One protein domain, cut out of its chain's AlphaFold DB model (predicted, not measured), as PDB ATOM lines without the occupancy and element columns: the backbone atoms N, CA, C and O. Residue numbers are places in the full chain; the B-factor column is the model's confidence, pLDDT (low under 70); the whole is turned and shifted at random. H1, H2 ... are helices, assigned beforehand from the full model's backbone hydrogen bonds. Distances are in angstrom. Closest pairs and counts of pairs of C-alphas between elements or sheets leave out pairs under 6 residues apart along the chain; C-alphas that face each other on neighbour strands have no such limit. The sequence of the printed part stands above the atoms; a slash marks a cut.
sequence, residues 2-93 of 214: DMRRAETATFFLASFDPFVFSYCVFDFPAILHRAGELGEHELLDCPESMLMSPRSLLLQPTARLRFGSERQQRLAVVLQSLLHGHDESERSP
ATOM      1  N   ASP A   2     128.607 127.086 132.615       51.12
ATOM      2  CA  ASP A   2     129.428 126.824 131.409       51.12
ATOM      3  C   ASP A   2     128.816 127.210 130.056       51.12
ATOM      4  O   ASP A   2     129.545 127.337 129.081       51.12
ATOM      5  N   MET A   3     127.508 127.473 129.962       44.78
ATOM      6  CA  MET A   3     126.884 127.777 128.662       44.78
ATOM      7  C   MET A   3     126.993 129.262 128.284       44.78
ATOM      8  O   MET A   3     127.375 129.593 127.168       44.78
ATOM      9  N   ARG A   4     126.762 130.170 129.245       52.22
ATOM     10  CA  ARG A   4     126.826 131.623 128.994       52.22
ATOM     11  C   ARG A   4     128.237 132.096 128.651       52.22
ATOM     12  O   ARG A   4     128.390 132.926 127.773       52.22
ATOM     13  N   ARG A   5     129.273 131.537 129.293       52.06
ATOM     14  CA  ARG A   5     130.674 131.875 128.981       52.06
ATOM     15  C   ARG A   5     131.060 131.456 127.562       52.06
ATOM     16  O   ARG A   5     131.723 132.224 126.880       52.06
ATOM     17  N   ALA A   6     130.612 130.283 127.111       55.12
ATOM     18  CA  ALA A   6     130.856 129.808 125.750       55.12
ATOM     19  C   ALA A   6     130.113 130.648 124.697       55.12
ATOM     20  O   ALA A   6     130.683 130.971 123.658       55.12
ATOM     21  N   GLU A   7     128.872 131.057 124.973       57.97
ATOM     22  CA  GLU A   7     128.106 131.964 124.106       57.97
ATOM     23  C   GLU A   7     128.756 133.349 124.015       57.97
ATOM     24  O   GLU A   7     128.921 133.881 122.919       57.97
ATOM     25  N   THR A   8     129.192 133.906 125.148       56.16
ATOM     26  CA  THR A   8     129.941 135.167 125.199       56.16
ATOM     27  C   THR A   8     131.269 135.051 124.450       56.16
ATOM     28  O   THR A   8     131.605 135.933 123.666       56.16
ATOM     29  N   ALA A   9     131.999 133.946 124.619       57.22
ATOM     30  CA  ALA A   9     133.263 133.727 123.927       57.22
ATOM     31  C   ALA A   9     133.081 133.613 122.405       57.22
ATOM     32  O   ALA A   9     133.804 134.235 121.632       57.22
ATOM     33  N   THR A  10     132.059 132.872 121.978       60.69
ATOM     34  CA  THR A  10     131.696 132.719 120.563       60.69
ATOM     35  C   THR A  10     131.281 134.056 119.953       60.69
ATOM     36  O   THR A  10     131.705 134.381 118.849       60.69
ATOM     37  N   PHE A  11     130.509 134.863 120.687       61.31
ATOM     38  CA  PHE A  11     130.146 136.217 120.277       61.31
ATOM     39  C   PHE A  11     131.381 137.092 120.042       61.31
ATOM     40  O   PHE A  11     131.470 137.736 118.999       61.31
ATOM     41  N   PHE A  12     132.346 137.092 120.965       61.09
ATOM     42  CA  PHE A  12     133.567 137.879 120.802       61.09
ATOM     43  C   PHE A  12     134.436 137.356 119.651       61.09
ATOM     44  O   PHE A  12     134.810 138.148 118.797       61.09
ATOM     45  N   LEU A  13     134.668 136.042 119.537       62.03
ATOM     46  CA  LEU A  13     135.421 135.450 118.419       62.03
ATOM     47  C   LEU A  13     134.803 135.793 117.060       62.03
ATOM     48  O   LEU A  13     135.503 136.178 116.128       62.03
ATOM     49  N   ALA A  14     133.481 135.685 116.951       61.53
ATOM     50  CA  ALA A  14     132.759 136.036 115.738       61.53
ATOM     51  C   ALA A  14     132.786 137.550 115.463       61.53
ATOM     52  O   ALA A  14     132.798 137.957 114.308       61.53
ATOM     53  N   SER A  15     132.856 138.384 116.502       62.31
ATOM     54  CA  SER A  15     133.036 139.835 116.374       62.31
ATOM     55  C   SER A  15     134.437 140.230 115.886       62.31
ATOM     56  O   SER A  15     134.601 141.353 115.421       62.31
ATOM     57  N   PHE A  16     135.430 139.332 115.960       65.00
ATOM     58  CA  PHE A  16     136.779 139.553 115.416       65.00
ATOM     59  C   PHE A  16     136.946 139.130 113.966       65.00
ATOM     60  O   PHE A  16     137.881 139.583 113.313       65.00
ATOM     61  N   ASP A  17     136.057 138.293 113.439       72.69
ATOM     62  CA  ASP A  17     136.047 138.004 112.012       72.69
ATOM     63  C   ASP A  17     135.490 139.239 111.274       72.69
ATOM     64  O   ASP A  17     134.309 139.553 111.438       72.69
ATOM     65  N   PRO A  18     136.293 139.956 110.455       74.31
ATOM     66  CA  PRO A  18     135.872 141.233 109.878       74.31
ATOM     67  C   PRO A  18     134.634 141.108 108.996       74.31
ATOM     68  O   PRO A  18     133.842 142.043 108.906       74.31
ATOM     69  N   PHE A  19     134.438 139.947 108.367       84.75
ATOM     70  CA  PHE A  19     133.253 139.657 107.570       84.75
ATOM     71  C   PHE A  19     132.027 139.493 108.470       84.75
ATOM     72  O   PHE A  19     130.986 140.083 108.202       84.75
ATOM     73  N   VAL A  20     132.126 138.706 109.543       78.56
ATOM     74  CA  VAL A  20     131.002 138.497 110.467       78.56
ATOM     75  C   VAL A  20     130.665 139.790 111.207       78.56
ATOM     76  O   VAL A  20     129.487 140.128 111.312       78.56
ATOM     77  N   PHE A  21     131.678 140.541 111.640       76.00
ATOM     78  CA  PHE A  21     131.537 141.857 112.256       76.00
ATOM     79  C   PHE A  21     130.739 142.802 111.361       76.00
ATOM     80  O   PHE A  21     129.640 143.227 111.717       76.00
ATOM     81  N   SER A  22     131.262 143.082 110.168       78.12
ATOM     82  CA  SER A  22     130.654 144.022 109.225       78.12
ATOM     83  C   SER A  22     129.253 143.573 108.809       78.12
ATOM     84  O   SER A  22     128.326 144.381 108.804       78.12
ATOM     85  N   TYR A  23     129.053 142.277 108.561       81.69
ATOM     86  CA  TYR A  23     127.740 141.725 108.232       81.69
ATOM     87  C   TYR A  23     126.710 141.908 109.364       81.69
ATOM     88  O   TYR A  23     125.524 142.100 109.098       81.69
ATOM     89  N   CYS A  24     127.133 141.842 110.629       74.81
ATOM     90  CA  CYS A  24     126.245 142.049 111.775       74.81
ATOM     91  C   CYS A  24     125.990 143.532 112.090       74.81
ATOM     92  O   CYS A  24     124.930 143.861 112.632       74.81
ATOM     93  N   VAL A  25     126.951 144.411 111.797       74.19
ATOM     94  CA  VAL A  25     126.882 145.840 112.132       74.19
ATOM     95  C   VAL A  25     126.084 146.622 111.095       74.19
ATOM     96  O   VAL A  25     125.208 147.405 111.481       74.19
ATOM     97  N   PHE A  26     126.334 146.383 109.804       77.12
ATOM     98  CA  PHE A  26     125.654 147.082 108.718       77.12
ATOM     99  C   PHE A  26     124.289 146.476 108.421       77.12
ATOM    100  O   PHE A  26     124.093 145.258 108.417       77.12
ATOM    101  N   ASP A  27     123.320 147.342 108.140       74.94
ATOM    102  CA  ASP A  27     122.043 146.874 107.644       74.94
ATOM    103  C   ASP A  27     122.171 146.382 106.192       74.94
ATOM    104  O   ASP A  27     123.022 146.787 105.400       74.94
ATOM    105  N   PHE A  28     121.313 145.427 105.845       77.44
ATOM    106  CA  PHE A  28     121.313 144.842 104.507       77.44
ATOM    107  C   PHE A  28     121.090 145.874 103.376       77.44
ATOM    108  O   PHE A  28     121.732 145.734 102.339       77.44
ATOM    109  N   PRO A  29     120.251 146.922 103.539       77.00
ATOM    110  CA  PRO A  29     120.171 148.010 102.566       77.00
ATOM    111  C   PRO A  29     121.506 148.723 102.319       77.00
ATOM    112  O   PRO A  29     121.843 148.931 101.157       77.00
ATOM    113  N   ALA A  30     122.290 149.044 103.353       81.06
ATOM    114  CA  ALA A  30     123.615 149.643 103.189       81.06
ATOM    115  C   ALA A  30     124.577 148.699 102.457       81.06
ATOM    116  O   ALA A  30     125.315 149.138 101.576       81.06
ATOM    117  N   ILE A  31     124.517 147.396 102.754       84.62
ATOM    118  CA  ILE A  31     125.290 146.367 102.043       84.62
ATOM    119  C   ILE A  31     124.921 146.344 100.554       84.62
ATOM    120  O   ILE A  31     125.807 146.401  99.705       84.62
ATOM    121  N   LEU A  32     123.631 146.312 100.213       83.00
ATOM    122  CA  LEU A  32     123.184 146.300  98.814       83.00
ATOM    123  C   LEU A  32     123.485 147.612  98.087       83.00
ATOM    124  O   LEU A  32     123.889 147.587  96.928       83.00
ATOM    125  N   HIS A  33     123.312 148.750  98.760       82.12
ATOM    126  CA  HIS A  33     123.663 150.054  98.211       82.12
ATOM    127  C   HIS A  33     125.147 150.090  97.845       82.12
ATOM    128  O   HIS A  33     125.497 150.422  96.714       82.12
ATOM    129  N   ARG A  34     126.015 149.653  98.767       86.56
ATOM    130  CA  ARG A  34     127.456 149.612  98.522       86.56
ATOM    131  C   ARG A  34     127.842 148.597  97.448       86.56
ATOM    132  O   ARG A  34     128.720 148.885  96.644       86.56
ATOM    133  N   ALA A  35     127.170 147.448  97.380       86.25
ATOM    134  CA  ALA A  35     127.343 146.497  96.281       86.25
ATOM    135  C   ALA A  35     126.999 147.132  94.920       86.25
ATOM    136  O   ALA A  35     127.711 146.912  93.942       86.25
ATOM    137  N   GLY A  36     125.957 147.969  94.866       84.56
ATOM    138  CA  GLY A  36     125.609 148.772  93.691       84.56
ATOM    139  C   GLY A  36     126.699 149.763  93.292       84.56
ATOM    140  O   GLY A  36     127.080 149.801  92.125       84.56
ATOM    141  N   GLU A  37     127.242 150.513  94.250       90.50
ATOM    142  CA  GLU A  37     128.339 151.464  94.007       90.50
ATOM    143  C   GLU A  37     129.620 150.786  93.505       90.50
ATOM    144  O   GLU A  37     130.350 151.363  92.704       90.50
ATOM    145  N   LEU A  38     129.889 149.561  93.963       89.31
ATOM    146  CA  LEU A  38     131.060 148.774  93.572       89.31
ATOM    147  C   LEU A  38     130.847 147.953  92.289       89.31
ATOM    148  O   LEU A  38     131.787 147.322  91.814       89.31
ATOM    149  N   GLY A  39     129.642 147.962  91.711       87.56
ATOM    150  CA  GLY A  39     129.334 147.211  90.489       87.56
ATOM    151  C   GLY A  39     129.204 145.694  90.689       87.56
ATOM    152  O   GLY A  39     129.321 144.938  89.727       87.56
ATOM    153  N   GLU A  40     128.934 145.224  91.909       85.62
ATOM    154  CA  GLU A  40     128.799 143.795  92.237       85.62
ATOM    155  C   GLU A  40     127.408 143.254  91.863       85.62
ATOM    156  O   GLU A  40     126.593 142.889  92.713       85.62
ATOM    157  N   HIS A  41     127.111 143.222  90.562       80.12
ATOM    158  CA  HIS A  41     125.784 142.885  90.027       80.12
ATOM    159  C   HIS A  41     125.310 141.471  90.395       80.12
ATOM    160  O   HIS A  41     124.133 141.284  90.691       80.12
ATOM    161  N   GLU A  42     126.222 140.505  90.524       77.44
ATOM    162  CA  GLU A  42     125.883 139.137  90.951       77.44
ATOM    163  C   GLU A  42     125.290 139.067  92.368       77.44
ATOM    164  O   GLU A  42     124.490 138.176  92.670       77.44
ATOM    165  N   LEU A  43     125.654 140.005  93.251       79.88
ATOM    166  CA  LEU A  43     125.065 140.108  94.590       79.88
ATOM    167  C   LEU A  43     123.664 140.739  94.542       79.88
ATOM    168  O   LEU A  43     122.825 140.465  95.403       79.88
ATOM    169  N   LEU A  44     123.403 141.569  93.529       78.69
ATOM    170  CA  LEU A  44     122.139 142.278  93.324       78.69
ATOM    171  C   LEU A  44     121.090 141.433  92.589       78.69
ATOM    172  O   LEU A  44     119.898 141.680  92.770       78.69
ATOM    173  N   ASP A  45     121.512 140.434  91.810       76.88
ATOM    174  CA  ASP A  45     120.617 139.541  91.063       76.88
ATOM    175  C   ASP A  45     119.777 138.653  91.992       76.88
ATOM    176  O   ASP A  45     118.596 138.400  91.747       76.88
ATOM    177  N   CYS A  46     120.368 138.181  93.095       74.69
ATOM    178  CA  CYS A  46     119.684 137.333  94.070       74.69
ATOM    179  C   CYS A  46     120.073 137.703  95.510       74.69
ATOM    180  O   CYS A  46     120.709 136.909  96.214       74.69
ATOM    181  N   PRO A  47     119.671 138.889  95.997       72.00
ATOM    182  CA  PRO A  47     120.144 139.394  97.276       72.00
ATOM    183  C   PRO A  47     119.629 138.545  98.443       72.00
ATOM    184  O   PRO A  47     120.309 138.371  99.448       72.00
ATOM    185  N   GLU A  48     118.460 137.922  98.289       71.75
ATOM    186  CA  GLU A  48     117.874 137.040  99.302       71.75
ATOM    187  C   GLU A  48     118.748 135.825  99.620       71.75
ATOM    188  O   GLU A  48     118.746 135.345 100.750       71.75
ATOM    189  N   SER A  49     119.556 135.364  98.660       73.12
ATOM    190  CA  SER A  49     120.493 134.259  98.884       73.12
ATOM    191  C   SER A  49     121.615 134.601  99.870       73.12
ATOM    192  O   SER A  49     122.240 133.698 100.419       73.12
ATOM    193  N   MET A  50     121.847 135.894 100.120       73.31
ATOM    194  CA  MET A  50     122.805 136.389 101.109       73.31
ATOM    195  C   MET A  50     122.171 136.593 102.488       73.31
ATOM    196  O   MET A  50     122.874 136.943 103.432       73.31
ATOM    197  N   LEU A  51     120.855 136.399 102.637       74.75
ATOM    198  CA  LEU A  51     120.172 136.624 103.904       74.75
ATOM    199  C   LEU A  51     120.420 135.465 104.870       74.75
ATOM    200  O   LEU A  51     119.900 134.359 104.741       74.75
ATOM    201  N   MET A  52     121.177 135.773 105.910       75.38
ATOM    202  CA  MET A  52     121.400 134.933 107.073       75.38
ATOM    203  C   MET A  52     121.181 135.729 108.354       75.38
ATOM    204  O   MET A  52     121.660 136.853 108.480       75.38
ATOM    205  N   SER A  53     120.507 135.117 109.330       71.19
ATOM    206  CA  SER A  53     120.386 135.699 110.666       71.19
ATOM    207  C   SER A  53     121.776 135.969 111.266       71.19
ATOM    208  O   SER A  53     122.583 135.035 111.324       71.19
ATOM    209  N   PRO A  54     122.049 137.178 111.793       69.69
ATOM    210  CA  PRO A  54     123.296 137.493 112.486       69.69
ATOM    211  C   PRO A  54     123.559 136.534 113.633       69.69
ATOM    212  O   PRO A  54     124.687 136.129 113.851       69.69
ATOM    213  N   ARG A  55     122.501 136.083 114.323       67.12
ATOM    214  CA  ARG A  55     122.626 135.076 115.380       67.12
ATOM    215  C   ARG A  55     123.222 133.772 114.851       67.12
ATOM    216  O   ARG A  55     124.049 133.175 115.527       67.12
ATOM    217  N   SER A  56     122.812 133.330 113.663       71.00
ATOM    218  CA  SER A  56     123.360 132.120 113.044       71.00
ATOM    219  C   SER A  56     124.817 132.311 112.636       71.00
ATOM    220  O   SER A  56     125.620 131.409 112.853       71.00
ATOM    221  N   LEU A  57     125.160 133.482 112.093       73.56
ATOM    222  CA  LEU A  57     126.528 133.811 111.692       73.56
ATOM    223  C   LEU A  57     127.465 133.947 112.907       73.56
ATOM    224  O   LEU A  57     128.588 133.460 112.867       73.56
ATOM    225  N   LEU A  58     126.979 134.544 113.999       67.12
ATOM    226  CA  LEU A  58     127.702 134.681 115.265       67.12
ATOM    227  C   LEU A  58     127.944 133.322 115.924       67.12
ATOM    228  O   LEU A  58     129.059 133.040 116.337       67.12
ATOM    229  N   LEU A  59     126.920 132.466 116.009       67.75
ATOM    230  CA  LEU A  59     127.047 131.141 116.634       67.75
ATOM    231  C   LEU A  59     127.855 130.156 115.785       67.75
ATOM    232  O   LEU A  59     128.485 129.249 116.324       67.75
ATOM    233  N   GLN A  60     127.813 130.303 114.461       74.88
ATOM    234  CA  GLN A  60     128.505 129.428 113.531       74.88
ATOM    235  C   GLN A  60     129.079 130.252 112.368       74.88
ATOM    236  O   GLN A  60     128.453 130.335 111.310       74.88
ATOM    237  N   PRO A  61     130.299 130.808 112.503       73.56
ATOM    238  CA  PRO A  61     130.923 131.627 111.457       73.56
ATOM    239  C   PRO A  61     131.056 130.910 110.110       73.56
ATOM    240  O   PRO A  61     130.959 131.525 109.052       73.56
ATOM    241  N   THR A  62     131.201 129.580 110.126       79.81
ATOM    242  CA  THR A  62     131.238 128.741 108.916       79.81
ATOM    243  C   THR A  62     129.909 128.692 108.162       79.81
ATOM    244  O   THR A  62     129.886 128.280 107.004       79.81
ATOM    245  N   ALA A  63     128.804 129.162 108.749       78.31
ATOM    246  CA  ALA A  63     127.517 129.244 108.070       78.31
ATOM    247  C   ALA A  63     127.569 130.159 106.832       78.31
ATOM    248  O   ALA A  63     126.833 129.905 105.880       78.31
ATOM    249  N   ARG A  64     128.500 131.127 106.772       76.62
ATOM    250  CA  ARG A  64     128.740 131.970 105.582       76.62
ATOM    251  C   ARG A  64     129.055 131.184 104.306       76.62
ATOM    252  O   ARG A  64     128.771 131.660 103.215       76.62
ATOM    253  N   LEU A  65     129.557 129.951 104.433       78.31
ATOM    254  CA  LEU A  65     129.818 129.072 103.287       78.31
ATOM    255  C   LEU A  65     128.540 128.751 102.491       78.31
ATOM    256  O   LEU A  65     128.621 128.402 101.317       78.31
ATOM    257  N   ARG A  66     127.353 128.911 103.098       78.50
ATOM    258  CA  ARG A  66     126.057 128.754 102.420       78.50
ATOM    259  C   ARG A  66     125.828 129.768 101.298       78.50
ATOM    260  O   ARG A  66     124.982 129.514 100.449       78.50
ATOM    261  N   PHE A  67     126.573 130.872 101.274       78.38
ATOM    262  CA  PHE A  67     126.511 131.848 100.185       78.38
ATOM    263  C   PHE A  67     127.186 131.345  98.897       78.38
ATOM    264  O   PHE A  67     126.896 131.858  97.819       78.38
ATOM    265  N   GLY A  68     128.055 130.331  98.992       80.81
ATOM    266  CA  GLY A  68     128.972 129.938  97.923       80.81
ATOM    267  C   GLY A  68     130.247 130.785  97.942       80.81
ATOM    268  O   GLY A  68     130.214 131.966  98.282       80.81
ATOM    269  N   SER A  69     131.386 130.180  97.597       79.38
ATOM    270  CA  SER A  69     132.714 130.800  97.733       79.38
ATOM    271  C   SER A  69     132.854 132.109  96.953       79.38
ATOM    272  O   SER A  69     133.345 133.094  97.496       79.38
ATOM    273  N   GLU A  70     132.375 132.140  95.709       83.19
ATOM    274  CA  GLU A  70     132.472 133.317  94.842       83.19
ATOM    275  C   GLU A  70     131.649 134.498  95.378       83.19
ATOM    276  O   GLU A  70     132.173 135.598  95.560       83.19
ATOM    277  N   ARG A  71     130.380 134.262  95.738       81.44
ATOM    278  CA  ARG A  71     129.522 135.304  96.325       81.44
ATOM    279  C   ARG A  71     130.017 135.751  97.690       81.44
ATOM    280  O   ARG A  71     129.959 136.937  97.989       81.44
ATOM    281  N   GLN A  72     130.522 134.829  98.509       85.12
ATOM    282  CA  GLN A  72     131.121 135.173  99.794       85.12
ATOM    283  C   GLN A  72     132.310 136.118  99.605       85.12
ATOM    284  O   GLN A  72     132.440 137.075 100.361       85.12
ATOM    285  N   GLN A  73     133.162 135.875  98.608       86.62
ATOM    286  CA  GLN A  73     134.335 136.705  98.354       86.62
ATOM    287  C   GLN A  73     133.950 138.107  97.869       86.62
ATOM    288  O   GLN A  73     134.469 139.090  98.389       86.62
ATOM    289  N   ARG A  74     132.976 138.217  96.963       88.12
ATOM    290  CA  ARG A  74     132.416 139.511  96.531       88.12
ATOM    291  C   ARG A  74     131.751 140.261  97.684       88.12
ATOM    292  O   ARG A  74     132.008 141.441  97.898       88.12
ATOM    293  N   LEU A  75     130.947 139.563  98.489       88.62
ATOM    294  CA  LEU A  75     130.323 140.145  99.677       88.62
ATOM    295  C   LEU A  75     131.381 140.610 100.686       88.62
ATOM    296  O   LEU A  75     131.219 141.670 101.280       88.62
ATOM    297  N   ALA A  76     132.485 139.874 100.840       89.25
ATOM    298  CA  ALA A  76     133.601 140.291 101.684       89.25
ATOM    299  C   ALA A  76     134.216 141.616 101.214       89.25
ATOM    300  O   ALA A  76     134.509 142.457 102.056       89.25
ATOM    301  N   VAL A  77     134.344 141.845  99.901       91.12
ATOM    302  CA  VAL A  77     134.831 143.123  99.345       91.12
ATOM    303  C   VAL A  77     133.889 144.275  99.701       91.12
ATOM    304  O   VAL A  77     134.336 145.314 100.190       91.12
ATOM    305  N   VAL A  78     132.579 144.086  99.518       91.25
ATOM    306  CA  VAL A  78     131.563 145.094  99.865       91.25
ATOM    307  C   VAL A  78     131.618 145.431 101.355       91.25
ATOM    308  O   VAL A  78     131.682 146.598 101.743       91.25
ATOM    309  N   LEU A  79     131.628 144.396 102.187       88.88
ATOM    310  CA  LEU A  79     131.663 144.496 103.637       88.88
ATOM    311  C   LEU A  79     132.951 145.141 104.155       88.88
ATOM    312  O   LEU A  79     132.891 145.988 105.041       88.88
ATOM    313  N   GLN A  80     134.100 144.802 103.573       88.25
ATOM    314  CA  GLN A  80     135.380 145.419 103.903       88.25
ATOM    315  C   GLN A  80     135.403 146.898 103.510       88.25
ATOM    316  O   GLN A  80     135.920 147.719 104.262       88.25
ATOM    317  N   SER A  81     134.801 147.264 102.374       87.88
ATOM    318  CA  SER A  81     134.678 148.671 101.989       87.88
ATOM    319  C   SER A  81     133.794 149.465 102.950       87.88
ATOM    320  O   SER A  81     134.111 150.623 103.219       87.88
ATOM    321  N   LEU A  82     132.694 148.884 103.435       84.06
ATOM    322  CA  LEU A  82     131.846 149.520 104.446       84.06
ATOM    323  C   LEU A  82     132.578 149.648 105.779       84.06
ATOM    324  O   LEU A  82     132.527 150.701 106.408       84.06
ATOM    325  N   LEU A  83     133.279 148.587 106.184       82.31
ATOM    326  CA  LEU A  83     134.047 148.554 107.420       82.31
ATOM    327  C   LEU A  83     135.146 149.618 107.419       82.31
ATOM    328  O   LEU A  83     135.252 150.372 108.374       82.31
ATOM    329  N   HIS A  84     135.880 149.756 106.315       81.06
ATOM    330  CA  HIS A  84     136.910 150.779 106.178       81.06
ATOM    331  C   HIS A  84     136.348 152.199 106.351       81.06
ATOM    332  O   HIS A  84     136.873 152.969 107.147       81.06
ATOM    333  N   GLY A  85     135.231 152.524 105.687       78.56
ATOM    334  CA  GLY A  85     134.588 153.833 105.852       78.56
ATOM    335  C   GLY A  85     133.985 154.053 107.246       78.56
ATOM    336  O   GLY A  85     133.875 155.186 107.707       78.56
ATOM    337  N   HIS A  86     133.591 152.978 107.931       75.38
ATOM    338  CA  HIS A  86     133.136 153.040 109.315       75.38
ATOM    339  C   HIS A  86     134.293 153.284 110.287       75.38
ATOM    340  O   HIS A  86     134.157 154.126 111.168       75.38
ATOM    341  N   ASP A  87     135.427 152.611 110.108       69.44
ATOM    342  CA  ASP A  87     136.609 152.760 110.964       69.44
ATOM    343  C   ASP A  87     137.252 154.148 110.843       69.44
ATOM    344  O   ASP A  87     137.800 154.660 111.816       69.44
ATOM    345  N   GLU A  88     137.127 154.797 109.684       68.56
ATOM    346  CA  GLU A  88     137.532 156.196 109.484       68.56
ATOM    347  C   GLU A  88     136.551 157.214 110.097       68.56
ATOM    348  O   GLU A  88     136.860 158.403 110.197       68.56
ATOM    349  N   SER A  89     135.361 156.778 110.520       65.31
ATOM    350  CA  SER A  89     134.344 157.641 111.117       65.31
ATOM    351  C   SER A  89     134.585 157.842 112.614       65.31
ATOM    352  O   SER A  89     134.777 156.884 113.359       65.31
ATOM    353  N   GLU A  90     134.406 159.075 113.102       53.66
ATOM    354  CA  GLU A  90     134.408 159.407 114.543       53.66
ATOM    355  C   GLU A  90     133.345 158.636 115.358       53.66
ATOM    356  O   GLU A  90     133.329 158.686 116.587       53.66
ATOM    357  N   ARG A  91     132.424 157.939 114.680       53.41
ATOM    358  CA  ARG A  91     131.394 157.099 115.297       53.41
ATOM    359  C   ARG A  91     131.866 155.683 115.626       53.41
ATOM    360  O   ARG A  91     131.140 155.026 116.368       53.41
ATOM    361  N   SER A  92     133.022 155.227 115.127       51.25
ATOM    362  CA  SER A  92     133.530 153.881 115.415       51.25
ATOM    363  C   SER A  92     133.949 153.767 116.886       51.25
ATOM    364  O   SER A  92     134.882 154.447 117.319       51.25
ATOM    365  N   PRO A  93     133.284 152.922 117.694       50.97
ATOM    366  CA  PRO A  93     133.611 152.767 119.104       50.97
ATOM    367  C   PRO A  93     134.704 151.716 119.338       50.97
ATOM    368  O   PRO A  93     134.874 151.296 120.481       50.97
TER     369      PRO A  93
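This is residues 2 to 93 of the 214 residues of an uncharacterized protein of Leishmania donovani (UniProt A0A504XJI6). What is the shape? H2 and H3 cross the longest helix, H8, and H4 packs near its beginning, while H1 reaches away from H2 as an arm towards one end of a flat model. H5, H6 and H7 lead from H4 back to H1, which H6 touches, and on to H8. What makes it up? The printed part has 92 residues with eight named helices, H1 to H8 in order, and no named strand: all helix. It is compact, with a radius of gyration of the C-alphas of 13.6 A and spans of 45 by 34 by 18 A.

Where is H8? It holds residues 69 to 87, 25.9 A from C-alpha 69 at (132.714, 130.800, 97.733) to C-alpha 87 at (136.609, 152.760, 110.964). Where are the others? H1 is residues 3 to 16, 20.3 A long, with C-alpha 3 at (126.884, 127.777, 128.662). H2 is 18 to 25, H3 28 to 37, H4 41 to 45, H5 47 to 50, H6 54 to 59 and H7 61 to 67.

What touches H8? With residues 75 to 82 alone it touches H3, about perpendicular at 84 degrees, the C-alphas of Ala 35 and Val 78 closest at 5.7 A. Its residues 76 to 83 alone touch H2 (closest C-alphas Ser 22 and Leu 79, 5.7 A), and 71 to 75 alone touch H4 (Leu 43 and Arg 71, 6.8 A). And farther out? H6 touches H1 at a steep tilt of 65 degrees, opposite ways, closest at the C-alphas of Ala 14 and Leu 58, 5.3 A. H5 is close but not clearly touching H7, the C-alphas of Met 50 and Phe 67 closest at 5.9 A. How are the backbones? Every O i to N i+4 pair is within hydrogen-bond range in H1, H2, H3, H4, H6 and H8; H7 has 0 of 3, but 4 of 4 O i to N i+3 pairs, and H5 is too short for an i+4 pair.

How large is it? The two C-alphas farthest apart, of Asp 2 and Gly 39, are 45.7 A apart. Is it whole? The printed part has no cut, and the seven links between helices are tight. Where is confidence low? pLDDT is under 70 at residues 2 to 16, 54 to 55, 58 to 59 and 87 to 93.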